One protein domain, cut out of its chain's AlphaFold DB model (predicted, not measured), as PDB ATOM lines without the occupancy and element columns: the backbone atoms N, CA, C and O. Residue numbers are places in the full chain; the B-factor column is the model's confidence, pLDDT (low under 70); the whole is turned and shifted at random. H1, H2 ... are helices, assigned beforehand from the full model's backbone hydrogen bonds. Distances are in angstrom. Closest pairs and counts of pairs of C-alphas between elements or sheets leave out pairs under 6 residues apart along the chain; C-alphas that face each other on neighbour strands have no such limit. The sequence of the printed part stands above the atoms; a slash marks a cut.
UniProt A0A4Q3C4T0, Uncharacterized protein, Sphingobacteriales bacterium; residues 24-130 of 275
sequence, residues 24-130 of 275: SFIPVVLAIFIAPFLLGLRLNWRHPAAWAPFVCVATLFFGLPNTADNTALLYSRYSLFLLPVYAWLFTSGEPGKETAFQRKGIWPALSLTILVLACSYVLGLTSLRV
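Overview. This is residues 24 to 130 of the 275 residues of an uncharacterized protein of Sphingobacteriales bacterium (UniProt A0A4Q3C4T0). Two antiparallel helix pairs, H1 with H6 and H2 with H4, make a flat, loose slab, with short H3 and H5 toward opposite ends. The 107 printed residues include six named helices, H1 to H6 in order, and no named strand: all helix. The radius of gyration of the C-alphas is 17.2 A; spans are 55 by 41 by 15 A.

Arrangement. H1, residues 24 to 38, touches H6, residues 107 to 130, opposite ways at a shallow tilt of 23 degrees; the closest C-alphas, Val 28 and Ala 118, are 5.3 A apart. H2, residues 48 to 63, touches H4, residues 79 to 88, opposite ways at 18 degrees; closest C-alphas Phe 54 and Val 85, 5.2 A. H3, residues 74 to 77, touches H2 residues 60 to 62 alone; closest C-alphas Tyr 75 and Phe 61, 4.9 A. H5, residues 100 to 104, touches no helix. Every O i to N i+4 pair is within hydrogen-bond range in H6; in H1 8 of 11, H2 9 of 12, H4 4 of 6, H5 0 of 1, with 0 of 2 O i to N i+3 pairs.

Along the chain. H1, 22.0 A, begins at C-alpha 24 (233.780, 264.488, 237.967); H6, 34.1 A, ends at C-alpha 130 (240.118, 274.029, 249.102).

Size, cuts and confidence. The printed part has no cut; the link H4 to H5 is long. Residues 93 to 105 are under pLDDT 70.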
ATOM      1  N   SER A  24     232.396 264.905 237.750       86.62
ATOM      2  CA  SER A  24     233.780 264.488 237.967       86.62
ATOM      3  C   SER A  24     233.906 263.292 238.919       86.62
ATOM      4  O   SER A  24     234.838 262.504 238.780       86.62
ATOM      5  N   PHE A  25     232.960 263.091 239.848       90.38
ATOM      6  CA  PHE A  25     232.990 261.961 240.786       90.38
ATOM      7  C   PHE A  25     232.259 260.704 240.298       90.38
ATOM      8  O   PHE A  25     232.413 259.649 240.912       90.38
ATOM      9  N   ILE A  26     231.508 260.757 239.189       91.88
ATOM     10  CA  ILE A  26     230.787 259.582 238.663       91.88
ATOM     11  C   ILE A  26     231.735 258.391 238.413       91.88
ATOM     12  O   ILE A  26     231.425 257.296 238.887       91.88
ATOM     13  N   PRO A  27     232.902 258.556 237.753       92.44
ATOM     14  CA  PRO A  27     233.822 257.440 237.528       92.44
ATOM     15  C   PRO A  27     234.359 256.830 238.827       92.44
ATOM     16  O   PRO A  27     234.514 255.616 238.916       92.44
ATOM     17  N   VAL A  28     234.599 257.657 239.851       93.50
ATOM     18  CA  VAL A  28     235.061 257.201 241.171       93.50
ATOM     19  C   VAL A  28     233.997 256.347 241.848       93.50
ATOM     20  O   VAL A  28     234.298 255.263 242.342       93.50
ATOM     21  N   VAL A  29     232.747 256.814 241.842       92.31
ATOM     22  CA  VAL A  29     231.621 256.067 242.410       92.31
ATOM     23  C   VAL A  29     231.491 254.713 241.709       92.31
ATOM     24  O   VAL A  29     231.467 253.683 242.378       92.31
ATOM     25  N   LEU A  30     231.504 254.691 240.373       93.25
ATOM     26  CA  LEU A  30     231.455 253.445 239.601       93.25
ATOM     27  C   LEU A  30     232.623 252.506 239.937       93.25
ATOM     28  O   LEU A  30     232.400 251.312 240.132       93.25
ATOM     29  N   ALA A  31     233.844 253.033 240.061       92.81
ATOM     30  CA  ALA A  31     235.011 252.244 240.445       92.81
ATOM     31  C   ALA A  31     234.830 251.582 241.821       92.81
ATOM     32  O   ALA A  31     235.110 250.394 241.961       92.81
ATOM     33  N   ILE A  32     234.304 252.309 242.812       93.00
ATOM     34  CA  ILE A  32     234.044 251.781 244.161       93.00
ATOM     35  C   ILE A  32     232.981 250.672 244.139       93.00
ATOM     36  O   ILE A  32     233.166 249.643 244.788       93.00
ATOM     37  N   PHE A  33     231.898 250.840 243.375       92.50
ATOM     38  CA  PHE A  33     230.833 249.831 243.264       92.50
ATOM     39  C   PHE A  33     231.252 248.582 242.475       92.50
ATOM     40  O   PHE A  33     230.735 247.494 242.709       92.50
ATOM     41  N   ILE A  34     232.176 248.708 241.523       92.00
ATOM     42  CA  ILE A  34     232.617 247.577 240.695       92.00
ATOM     43  C   ILE A  34     233.802 246.834 241.341       92.00
ATOM     44  O   ILE A  34     233.968 245.631 241.127       92.00
ATOM     45  N   ALA A  35     234.601 247.512 242.170       91.06
ATOM     46  CA  ALA A  35     235.835 246.962 242.725       91.06
ATOM     47  C   ALA A  35     235.688 245.613 243.454       91.06
ATOM     48  O   ALA A  35     236.509 244.735 243.186       91.06
ATOM     49  N   PRO A  36     234.669 245.360 244.302       90.69
ATOM     50  CA  PRO A  36     234.535 244.058 244.956       90.69
ATOM     51  C   PRO A  36     234.457 242.893 243.961       90.69
ATOM     52  O   PRO A  36     235.060 241.845 244.183       90.69
ATOM     53  N   PHE A  37     233.788 243.089 242.822       89.50
ATOM     54  CA  PHE A  37     233.662 242.071 241.781       89.50
ATOM     55  C   PHE A  37     234.981 241.847 241.027       89.50
ATOM     56  O   PHE A  37     235.329 240.703 240.738       89.50
ATOM     57  N   LEU A  38     235.747 242.913 240.762       87.19
ATOM     58  CA  LEU A  38     237.079 242.822 240.140       87.19
ATOM     59  C   LEU A  38     238.117 242.168 241.060       87.19
ATOM     60  O   LEU A  38     239.014 241.471 240.589       87.19
ATOM     61  N   LEU A  39     237.956 242.340 242.374       86.31
ATOM     62  CA  LEU A  39     238.707 241.621 243.405       86.31
ATOM     63  C   LEU A  39     238.271 240.150 243.536       86.31
ATOM     64  O   LEU A  39     238.839 239.401 244.328       86.31
ATOM     65  N   GLY A  40     237.262 239.716 242.774       85.25
ATOM     66  CA  GLY A  40     236.716 238.366 242.835       85.25
ATOM     67  C   GLY A  40     235.923 238.086 244.111       85.25
ATOM     68  O   GLY A  40     235.684 236.920 244.426       85.25
ATOM     69  N   LEU A  41     235.517 239.114 244.856       88.88
ATOM     70  CA  LEU A  41     234.664 238.946 246.023       88.88
ATOM     71  C   LEU A  41     233.233 238.621 245.589       88.88
ATOM     72  O   LEU A  41     232.775 239.000 244.508       88.88
ATOM     73  N   ARG A  42     232.507 237.901 246.444       90.38
ATOM     74  CA  ARG A  42     231.117 237.508 246.190       90.38
ATOM     75  C   ARG A  42     230.225 237.970 247.323       90.38
ATOM     76  O   ARG A  42     230.661 238.026 248.469       90.38
ATOM     77  N   LEU A  43     228.966 238.247 247.000       93.44
ATOM     78  CA  LEU A  43     227.953 238.539 248.006       93.44
ATOM     79  C   LEU A  43     227.784 237.343 248.950       93.44
ATOM     80  O   LEU A  43     227.631 236.196 248.517       93.44
ATOM     81  N   ASN A  44     227.808 237.626 250.246       91.25
ATOM     82  CA  ASN A  44     227.699 236.638 251.303       91.25
ATOM     83  C   ASN A  44     226.232 236.238 251.530       91.25
ATOM     84  O   ASN A  44     225.594 236.624 252.505       91.25
ATOM     85  N   TRP A  45     225.679 235.451 250.607       89.50
ATOM     86  CA  TRP A  45     224.314 234.918 250.720       89.50
ATOM     87  C   TRP A  45     224.169 233.827 251.785       89.50
ATOM     88  O   TRP A  45     223.062 233.525 252.218       89.50
ATOM     89  N   ARG A  46     225.283 233.221 252.206       87.56
ATOM     90  CA  ARG A  46     225.293 232.099 253.155       87.56
ATOM     91  C   ARG A  46     225.114 232.544 254.600       87.56
ATOM     92  O   ARG A  46     224.563 231.793 255.397       87.56
ATOM     93  N   HIS A  47     225.555 233.756 254.927       89.62
ATOM     94  CA  HIS A  47     225.385 234.348 256.247       89.62
ATOM     95  C   HIS A  47     224.430 235.544 256.153       89.62
ATOM     96  O   HIS A  47     224.890 236.678 256.021       89.62
ATOM     97  N   PRO A  48     223.101 235.332 256.251       88.38
ATOM     98  CA  PRO A  48     222.116 236.411 256.130       88.38
ATOM     99  C   PRO A  48     222.315 237.521 257.173       88.38
ATOM    100  O   PRO A  48     221.978 238.672 256.917       88.38
ATOM    101  N   ALA A  49     222.955 237.220 258.307       93.12
ATOM    102  CA  ALA A  49     223.353 238.217 259.298       93.12
ATOM    103  C   ALA A  49     224.265 239.326 258.729       93.12
ATOM    104  O   ALA A  49     224.219 240.452 259.219       93.12
ATOM    105  N   ALA A  50     225.040 239.061 257.667       90.44
ATOM    106  CA  ALA A  50     225.870 240.070 257.002       90.44
ATOM    107  C   ALA A  50     225.046 241.176 256.320       90.44
ATOM    108  O   ALA A  50     225.548 242.279 256.116       90.44
ATOM    109  N   TRP A  51     223.773 240.912 256.011       95.62
ATOM    110  CA  TRP A  51     222.865 241.885 255.404       95.62
ATOM    111  C   TRP A  51     222.206 242.804 256.429       95.62
ATOM    112  O   TRP A  51     221.754 243.886 256.059       95.62
ATOM    113  N   ALA A  52     222.162 242.416 257.708       95.75
ATOM    114  CA  ALA A  52     221.459 243.182 258.732       95.75
ATOM    115  C   ALA A  52     221.987 244.626 258.883       95.75
ATOM    116  O   ALA A  52     221.161 245.542 258.868       95.75
ATOM    117  N   PRO A  53     223.314 244.890 258.934       95.12
ATOM    118  CA  PRO A  53     223.830 246.259 258.980       95.12
ATOM    119  C   PRO A  53     223.484 247.064 257.725       95.12
ATOM    120  O   PRO A  53     223.107 248.229 257.827       95.12
ATOM    121  N   PHE A  54     223.569 246.442 256.543       95.56
ATOM    122  CA  PHE A  54     223.256 247.103 255.278       95.56
ATOM    123  C   PHE A  54     221.779 247.487 255.193       95.56
ATOM    124  O   PHE A  54     221.467 248.637 254.899       95.56
ATOM    125  N   VAL A  55     220.872 246.553 255.502       95.88
ATOM    126  CA  VAL A  55     219.426 246.815 255.530       95.88
ATOM    127  C   VAL A  55     219.110 247.895 256.557       95.88
ATOM    128  O   VAL A  55     218.391 248.829 256.231       95.88
ATOM    129  N   CYS A  56     219.696 247.834 257.755       95.88
ATOM    130  CA  CYS A  56     219.501 248.854 258.783       95.88
ATOM    131  C   CYS A  56     219.914 250.252 258.294       95.88
ATOM    132  O   CYS A  56     219.107 251.182 258.343       95.88
ATOM    133  N   VAL A  57     221.132 250.406 257.760       95.62
ATOM    134  CA  VAL A  57     221.615 251.696 257.238       95.62
ATOM    135  C   VAL A  57     220.781 252.157 256.044       95.62
ATOM    136  O   VAL A  57     220.443 253.333 255.976       95.62
ATOM    137  N   ALA A  58     220.399 251.259 255.134       93.75
ATOM    138  CA  ALA A  58     219.538 251.592 254.003       93.75
ATOM    139  C   ALA A  58     218.154 252.067 254.472       93.75
ATOM    140  O   ALA A  58     217.674 253.098 254.009       93.75
ATOM    141  N   THR A  59     217.534 251.382 255.436       95.06
ATOM    142  CA  THR A  59     216.258 251.801 256.028       95.06
ATOM    143  C   THR A  59     216.378 253.165 256.698       95.06
ATOM    144  O   THR A  59     215.498 253.997 256.510       95.06
ATOM    145  N   LEU A  60     217.462 253.442 257.428       93.50
ATOM    146  CA  LEU A  60     217.696 254.772 258.004       93.50
ATOM    147  C   LEU A  60     217.902 255.829 256.912       93.50
ATOM    148  O   LEU A  60     217.336 256.914 256.992       93.50
ATOM    149  N   PHE A  61     218.677 255.514 255.876       92.06
ATOM    150  CA  PHE A  61     218.992 256.436 254.788       92.06
ATOM    151  C   PHE A  61     217.758 256.804 253.950       92.06
ATOM    152  O   PHE A  61     217.588 257.966 253.598       92.06
ATOM    153  N   PHE A  62     216.888 255.838 253.647       91.56
ATOM    154  CA  PHE A  62     215.675 256.069 252.853       91.56
ATOM    155  C   PHE A  62     214.444 256.426 253.695       91.56
ATOM    156  O   PHE A  62     213.509 257.032 253.179       91.56
ATOM    157  N   GLY A  63     214.421 256.037 254.970       92.75
ATOM    158  CA  GLY A  63     213.279 256.230 255.863       92.75
ATOM    159  C   GLY A  63     213.343 257.505 256.702       92.75
ATOM    160  O   GLY A  63     212.296 258.005 257.111       92.75
ATOM    161  N   LEU A  64     214.536 258.050 256.970       91.50
ATOM    162  CA  LEU A  64     214.653 259.287 257.741       91.50
ATOM    163  C   LEU A  64     214.402 260.523 256.868       91.50
ATOM    164  O   LEU A  64     214.924 260.619 255.755       91.50
ATOM    165  N   PRO A  65     213.667 261.523 257.385       90.62
ATOM    166  CA  PRO A  65     213.515 262.788 256.688       90.62
ATOM    167  C   PRO A  65     214.863 263.512 256.609       90.62
ATOM    168  O   PRO A  65     215.735 263.346 257.460       90.62
ATOM    169  N   ASN A  66     215.026 264.394 255.621       84.19
ATOM    170  CA  ASN A  66     216.210 265.258 255.541       84.19
ATOM    171  C   ASN A  66     216.347 266.190 256.757       84.19
ATOM    172  O   ASN A  66     217.453 266.598 257.112       84.19
ATOM    173  N   THR A  67     215.225 266.530 257.391       83.38
ATOM    174  CA  THR A  67     215.136 267.511 258.472       83.38
ATOM    175  C   THR A  67     214.229 267.017 259.597       83.38
ATOM    176  O   THR A  67     213.116 266.575 259.317       83.38
ATOM    177  N   ALA A  68     214.657 267.150 260.853       86.06
ATOM    178  CA  ALA A  68     213.819 266.967 262.045       86.06
ATOM    179  C   ALA A  68     214.380 267.804 263.205       86.06
ATOM    180  O   ALA A  68     215.595 267.974 263.296       86.06
ATOM    181  N   ASP A  69     213.519 268.358 264.065       81.56
ATOM    182  CA  ASP A  69     213.894 269.150 265.252       81.56
ATOM    183  C   ASP A  69     214.983 270.207 264.997       81.56
ATOM    184  O   ASP A  69     216.024 270.255 265.661       81.56
ATOM    185  N   ASN A  70     214.752 271.055 263.988       75.38
ATOM    186  CA  ASN A  70     215.684 272.085 263.513       75.38
ATOM    187  C   ASN A  70     217.036 271.547 263.021       75.38
ATOM    188  O   ASN A  70     217.944 272.325 262.775       75.38
ATOM    189  N   THR A  71     217.199 270.241 262.846       79.81
ATOM    190  CA  THR A  71     218.439 269.638 262.361       79.81
ATOM    191  C   THR A  71     218.264 269.227 260.909       79.81
ATOM    192  O   THR A  71     217.373 268.442 260.597       79.81
ATOM    193  N   ALA A  72     219.119 269.741 260.026       83.19
ATOM    194  CA  ALA A  72     219.154 269.365 258.616       83.19
ATOM    195  C   ALA A  72     220.200 268.276 258.320       83.19
ATOM    196  O   ALA A  72     221.102 268.009 259.129       83.19
ATOM    197  N   LEU A  73     220.081 267.685 257.126       83.06
ATOM    198  CA  LEU A  73     220.965 266.658 256.572       83.06
ATOM    199  C   LEU A  73     221.003 265.378 257.416       83.06
ATOM    200  O   LEU A  73     222.058 264.765 257.571       83.06
ATOM    201  N   LEU A  74     219.867 264.980 257.999       85.69
ATOM    202  CA  LEU A  74     219.812 263.813 258.885       85.69
ATOM    203  C   LEU A  74     220.170 262.521 258.152       85.69
ATOM    204  O   LEU A  74     221.114 261.852 258.565       85.69
ATOM    205  N   TYR A  75     219.495 262.196 257.043       85.88
ATOM    206  CA  TYR A  75     219.823 260.984 256.285       85.88
ATOM    207  C   TYR A  75     221.243 261.045 255.694       85.88
ATOM    208  O   TYR A  75     221.948 260.036 255.659       85.88
ATOM    209  N   SER A  76     221.711 262.235 255.284       87.75
ATOM    210  CA  SER A  76     223.039 262.405 254.681       87.75
ATOM    211  C   SER A  76     224.167 262.027 255.643       87.75
ATOM    212  O   SER A  76     225.202 261.545 255.191       87.75
ATOM    213  N   ARG A  77     223.968 262.154 256.963       88.19
ATOM    214  CA  ARG A  77     224.947 261.716 257.977       88.19
ATOM    215  C   ARG A  77     225.180 260.207 257.959       88.19
ATOM    216  O   ARG A  77     226.286 259.765 258.250       88.19
ATOM    217  N   TYR A  78     224.174 259.426 257.569       90.50
ATOM    218  CA  TYR A  78     224.294 257.970 257.487       90.50
ATOM    219  C   TYR A  78     224.999 257.499 256.210       90.50
ATOM    220  O   TYR A  78     225.393 256.337 256.130       90.50
ATOM    221  N   SER A  79     225.235 258.392 255.238       89.75
ATOM    222  CA  SER A  79     225.973 258.053 254.013       89.75
ATOM    223  C   SER A  79     227.403 257.574 254.292       89.75
ATOM    224  O   SER A  79     227.911 256.718 253.570       89.75
ATOM    225  N   LEU A  80     228.015 258.042 255.386       90.31
ATOM    226  CA  LEU A  80     229.344 257.615 255.835       90.31
ATOM    227  C   LEU A  80     229.412 256.111 256.137       90.31
ATOM    228  O   LEU A  80     230.474 255.506 256.011       90.31
ATOM    229  N   PHE A  81     228.283 255.495 256.500       94.38
ATOM    230  CA  PHE A  81     228.211 254.068 256.798       94.38
ATOM    231  C   PHE A  81     227.907 253.211 255.569       94.38
ATOM    232  O   PHE A  81     228.138 252.006 255.628       94.38
ATOM    233  N   LEU A  82     227.452 253.799 254.453       92.00
ATOM    234  CA  LEU A  82     227.080 253.044 253.252       92.00
ATOM    235  C   LEU A  82     228.263 252.277 252.660       92.00
ATOM    236  O   LEU A  82     228.098 251.123 252.286       92.00
ATOM    237  N   LEU A  83     229.455 252.877 252.592       91.50
ATOM    238  CA  LEU A  83     230.626 252.196 252.028       91.50
ATOM    239  C   LEU A  83     231.133 251.048 252.921       91.50
ATOM    240  O   LEU A  83     231.300 249.946 252.396       91.50
ATOM    241  N   PRO A  84     231.321 251.228 254.247       93.56
ATOM    242  CA  PRO A  84     231.676 250.121 255.135       93.56
ATOM    243  C   PRO A  84     230.663 248.972 255.122       93.56
ATOM    244  O   PRO A  84     231.059 247.815 254.991       93.56
ATOM    245  N   VAL A  85     229.358 249.265 255.218       95.19
ATOM    246  CA  VAL A  85     228.329 248.207 255.220       95.19
ATOM    247  C   VAL A  85     228.157 247.564 253.846       95.19
ATOM    248  O   VAL A  85     227.835 246.385 253.776       95.19
ATOM    249  N   TYR A  86     228.428 248.291 252.759       94.31
ATOM    250  CA  TYR A  86     228.509 247.720 251.418       94.31
ATOM    251  C   TYR A  86     229.684 246.747 251.298       94.31
ATOM    252  O   TYR A  86     229.488 245.620 250.855       94.31
ATOM    253  N   ALA A  87     230.883 247.135 251.747       92.38
ATOM    254  CA  ALA A  87     232.053 246.258 251.748       92.38
ATOM    255  C   ALA A  87     231.827 244.993 252.599       92.38
ATOM    256  O   ALA A  87     232.240 243.906 252.203       92.38
ATOM    257  N   TRP A  88     231.102 245.118 253.717       93.81
ATOM    258  CA  TRP A  88     230.742 244.004 254.602       93.81
ATOM    259  C   TRP A  88     229.886 242.919 253.925       93.81
ATOM    260  O   TRP A  88     229.924 241.757 254.329       93.81
ATOM    261  N   LEU A  89     229.127 243.259 252.877       94.56
ATOM    262  CA  LEU A  89     228.316 242.280 252.141       94.56
ATOM    263  C   LEU A  89     229.161 241.247 251.388       94.56
ATOM    264  O   LEU A  89     228.628 240.226 250.950       94.56
ATOM    265  N   PHE A  90     230.454 241.503 251.206       92.88
ATOM    266  CA  PHE A  90     231.328 240.690 250.381       92.88
ATOM    267  C   PHE A  90     232.197 239.748 251.217       92.88
ATOM    268  O   PHE A  90     232.746 240.117 252.249       92.88
ATOM    269  N   THR A  91     232.357 238.518 250.735       89.38
ATOM    270  CA  THR A  91     233.260 237.509 251.300       89.38
ATOM    271  C   THR A  91     234.232 237.016 250.232       89.38
ATOM    272  O   THR A  91     233.902 236.975 249.039       89.38
ATOM    273  N   SER A  92     235.427 236.599 250.659       81.31
ATOM    274  CA  SER A  92     236.302 235.773 249.827       81.31
ATOM    275  C   SER A  92     235.608 234.441 249.523       81.31
ATOM    276  O   SER A  92     234.807 233.948 250.326       81.31
ATOM    277  N   GLY A  93     235.872 233.869 248.345       68.25
ATOM    278  CA  GLY A  93     235.371 232.538 247.989       68.25
ATOM    279  C   GLY A  93     235.865 231.457 248.961       68.25
ATOM    280  O   GLY A  93     236.810 231.683 249.714       68.25
ATOM    281  N   GLU A  94     235.229 230.279 248.957       63.88
ATOM    282  CA  GLU A  94     235.693 229.148 249.777       63.88
ATOM    283  C   GLU A  94     237.171 228.831 249.481       63.88
ATOM    284  O   GLU A  94     237.518 228.651 248.304       63.88
ATOM    285  N   PRO A  95     238.029 228.702 250.512       52.59
ATOM    286  CA  PRO A  95     239.410 228.283 250.318       52.59
ATOM    287  C   PRO A  95     239.427 226.912 249.628       52.59
ATOM    288  O   PRO A  95     238.872 225.940 250.133       52.59
ATOM    289  N   GLY A  96     240.020 226.848 248.430       54.62
ATOM    290  CA  GLY A  96     240.094 225.630 247.607       54.62
ATOM    291  C   GLY A  96     239.189 225.603 246.367       54.62
ATOM    292  O   GLY A  96     239.417 224.775 245.490       54.62
ATOM    293  N   LYS A  97     238.230 226.534 246.231       57.31
ATOM    294  CA  LYS A  97     237.445 226.759 244.992       57.31
ATOM    295  C   LYS A  97     237.746 228.107 244.336       57.31
ATOM    296  O   LYS A  97     236.923 228.652 243.600       57.31
ATOM    297  N   GLU A  98     238.914 228.665 244.630       57.06
ATOM    298  CA  GLU A  98     239.375 229.887 243.986       57.06
ATOM    299  C   GLU A  98     239.623 229.601 242.503       57.06
ATOM    300  O   GLU A  98     240.371 228.688 242.148       57.06
ATOM    301  N   THR A  99     238.976 230.359 241.618       56.34
ATOM    302  CA  THR A  99     239.239 230.241 240.182       56.34
ATOM    303  C   THR A  99     240.675 230.692 239.893       56.34
ATOM    304  O   THR A  99     241.230 231.524 240.610       56.34
ATOM    305  N   ALA A 100     241.307 230.190 238.823       50.84
ATOM    306  CA  ALA A 100     242.665 230.605 238.426       50.84
ATOM    307  C   ALA A 100     242.815 232.140 238.284       50.84
ATOM    308  O   ALA A 100     243.892 232.694 238.502       50.84
ATOM    309  N   PHE A 101     241.702 232.823 238.004       52.53
ATOM    310  CA  PHE A 101     241.557 234.277 237.970       52.53
ATOM    311  C   PHE A 101     241.815 234.963 239.329       52.53
ATOM    312  O   PHE A 101     242.374 236.056 239.362       52.53
ATOM    313  N   GLN A 102     241.455 234.314 240.445       57.34
ATOM    314  CA  GLN A 102     241.566 234.841 241.812       57.34
ATOM    315  C   GLN A 102     242.952 234.630 242.448       57.34
ATOM    316  O   GLN A 102     243.347 235.424 243.294       57.34
ATOM    317  N   ARG A 103     243.712 233.599 242.046       56.12
ATOM    318  CA  ARG A 103     245.002 233.254 242.688       56.12
ATOM    319  C   ARG A 103     246.251 233.885 242.063       56.12
ATOM    320  O   ARG A 103     247.257 233.998 242.754       56.12
ATOM    321  N   LYS A 104     246.237 234.224 240.765       57.72
ATOM    322  CA  LYS A 104     247.446 234.650 240.014       57.72
ATOM    323  C   LYS A 104     247.203 235.709 238.923       57.72
ATOM    324  O   LYS A 104     248.096 235.974 238.123       57.72
ATOM    325  N   GLY A 105     246.006 236.291 238.842       66.88
ATOM    326  CA  GLY A 105     245.669 237.282 237.816       66.88
ATOM    327  C   GLY A 105     246.167 238.692 238.149       66.88
ATOM    328  O   GLY A 105     246.287 239.055 239.312       66.88
ATOM    329  N   ILE A 106     246.387 239.524 237.127       80.12
ATOM    330  CA  ILE A 106     246.678 240.965 237.281       80.12
ATOM    331  C   ILE A 106     245.478 241.759 237.838       80.12
ATOM    332  O   ILE A 106     245.629 242.888 238.295       80.12
ATOM    333  N   TRP A 107     244.280 241.168 237.829       80.31
ATOM    334  CA  TRP A 107     243.011 241.832 238.132       80.31
ATOM    335  C   TRP A 107     242.867 242.351 239.567       80.31
ATOM    336  O   TRP A 107     242.465 243.507 239.705       80.31
ATOM    337  N   PRO A 108     243.235 241.612 240.633       83.81
ATOM    338  CA  PRO A 108     243.188 242.166 241.982       83.81
ATOM    339  C   PRO A 108     244.155 243.341 242.161       83.81
ATOM    340  O   PRO A 108     243.781 244.368 242.722       83.81
ATOM    341  N   ALA A 109     245.372 243.232 241.614       86.94
ATOM    342  CA  ALA A 109     246.358 244.313 241.641       86.94
ATOM    343  C   ALA A 109     245.867 245.546 240.862       86.94
ATOM    344  O   ALA A 109     245.964 246.671 241.353       86.94
ATOM    345  N   LEU A 110     245.272 245.337 239.683       89.19
ATOM    346  CA  LEU A 110     244.669 246.396 238.880       89.19
ATOM    347  C   LEU A 110     243.486 247.049 239.607       89.19
ATOM    348  O   LEU A 110     243.405 248.271 239.644       89.19
ATOM    349  N   SER A 111     242.604 246.267 240.234       89.00
ATOM    350  CA  SER A 111     241.460 246.791 240.990       89.00
ATOM    351  C   SER A 111     241.899 247.623 242.192       89.00
ATOM    352  O   SER A 111     241.352 248.701 242.416       89.00
ATOM    353  N   LEU A 112     242.892 247.157 242.958       90.69
ATOM    354  CA  LEU A 112     243.469 247.934 244.058       90.69
ATOM    355  C   LEU A 112     244.113 249.221 243.541       90.69
ATOM    356  O   LEU A 112     243.906 250.282 244.121       90.69
ATOM    357  N   THR A 113     244.827 249.149 242.417       92.94
ATOM    358  CA  THR A 113     245.423 250.327 241.775       92.94
ATOM    359  C   THR A 113     244.347 251.329 241.358       92.94
ATOM    360  O   THR A 113     244.465 252.509 241.674       92.94
ATOM    361  N   ILE A 114     243.260 250.878 240.722       92.94
ATOM    362  CA  ILE A 114     242.123 251.730 240.343       92.94
ATOM    363  C   ILE A 114     241.500 252.389 241.577       92.94
ATOM    364  O   ILE A 114     241.239 253.588 241.546       92.94
ATOM    365  N   LEU A 115     241.300 251.648 242.671       92.88
ATOM    366  CA  LEU A 115     240.775 252.209 243.919       92.88
ATOM    367  C   LEU A 115     241.711 253.265 244.515       92.88
ATOM    368  O   LEU A 115     241.253 254.341 244.894       92.88
ATOM    369  N   VAL A 116     243.017 252.994 244.564       95.44
ATOM    370  CA  VAL A 116     244.017 253.955 245.053       95.44
ATOM    371  C   VAL A 116     244.020 255.214 244.190       95.44
ATOM    372  O   VAL A 116     244.009 256.320 244.732       95.44
ATOM    373  N   LEU A 117     243.978 255.071 242.864       95.75
ATOM    374  CA  LEU A 117     243.896 256.197 241.936       95.75
ATOM    375  C   LEU A 117     242.591 256.981 242.110       95.75
ATOM    376  O   LEU A 117     242.626 258.207 242.125       95.75
ATOM    377  N   ALA A 118     241.460 256.303 242.306       93.81
ATOM    378  CA  ALA A 118     240.165 256.935 242.529       93.81
ATOM    379  C   ALA A 118     240.141 257.737 243.843       93.81
ATOM    380  O   ALA A 118     239.745 258.903 243.847       93.81
ATOM    381  N   CYS A 119     240.641 257.162 244.941       93.94
ATOM    382  CA  CYS A 119     240.789 257.860 246.223       93.94
ATOM    383  C   CYS A 119     241.750 259.051 246.115       93.94
ATOM    384  O   CYS A 119     241.441 260.147 246.588       93.94
ATOM    385  N   SER A 120     242.894 258.861 245.450       96.81
ATOM    386  CA  SER A 120     243.892 259.916 245.232       96.81
ATOM    387  C   SER A 120     243.336 261.050 244.372       96.81
ATOM    388  O   SER A 120     243.596 262.216 244.654       96.81
ATOM    389  N   TYR A 121     242.526 260.726 243.362       96.19
ATOM    390  CA  TYR A 121     241.844 261.704 242.521       96.19
ATOM    391  C   TYR A 121     240.862 262.559 243.329       96.19
ATOM    392  O   TYR A 121     240.924 263.785 243.250       96.19
ATOM    393  N   VAL A 122     240.011 261.942 244.161       94.38
ATOM    394  CA  VAL A 122     239.083 262.686 245.035       94.38
ATOM    395  C   VAL A 122     239.839 263.601 245.988       94.38
ATOM    396  O   VAL A 122     239.487 264.777 246.121       94.38
ATOM    397  N   LEU A 123     240.884 263.076 246.633       96.00
ATOM    398  CA  LEU A 123     241.697 263.841 247.570       96.00
ATOM    399  C   LEU A 123     242.393 265.012 246.870       96.00
ATOM    400  O   LEU A 123     242.331 266.134 247.366       96.00
ATOM    401  N   GLY A 124     243.008 264.776 245.709       96.62
ATOM    402  CA  GLY A 124     243.700 265.799 244.928       96.62
ATOM    403  C   GLY A 124     242.759 266.897 244.439       96.62
ATOM    404  O   GLY A 124     243.042 268.078 244.636       96.62
ATOM    405  N   LEU A 125     241.606 266.524 243.875       94.31
ATOM    406  CA  LEU A 125     240.609 267.480 243.387       94.31
ATOM    407  C   LEU A 125     240.027 268.320 244.530       94.31
ATOM    408  O   LEU A 125     239.946 269.544 244.425       94.31
ATOM    409  N   THR A 126     239.676 267.680 245.649       93.00
ATOM    410  CA  THR A 126     239.149 268.380 246.829       93.00
ATOM    411  C   THR A 126     240.203 269.305 247.434       93.00
ATOM    412  O   THR A 126     239.904 270.461 247.724       93.00
ATOM    413  N   SER A 127     241.452 268.845 247.554       96.44
ATOM    414  CA  SER A 127     242.565 269.658 248.064       96.44
ATOM    415  C   SER A 127     242.824 270.874 247.179       96.44
ATOM    416  O   SER A 127     243.011 271.976 247.689       96.44
ATOM    417  N   LEU A 128     242.771 270.703 245.856       96.12
ATOM    418  CA  LEU A 128     242.928 271.799 244.903       96.12
ATOM    419  C   LEU A 128     241.808 272.838 245.039       96.12
ATOM    420  O   LEU A 128     242.093 274.033 245.046       96.12
ATOM    421  N   ARG A 129     240.549 272.405 245.181       94.44
ATOM    422  CA  ARG A 129     239.404 273.308 245.396       94.44
ATOM    423  C   ARG A 129     239.512 274.069 246.712       94.44
ATOM    424  O   ARG A 129     239.320 275.280 246.725       94.44
ATOM    425  N   VAL A 130     239.881 273.389 247.797       94.88
ATOM    426  CA  VAL A 130     240.118 274.029 249.102       94.88
ATOM    427  C   VAL A 130     241.261 275.038 249.011       94.88
ATOM    428  O   VAL A 130     241.129 276.159 249.496       94.88
TER     429      VAL A 130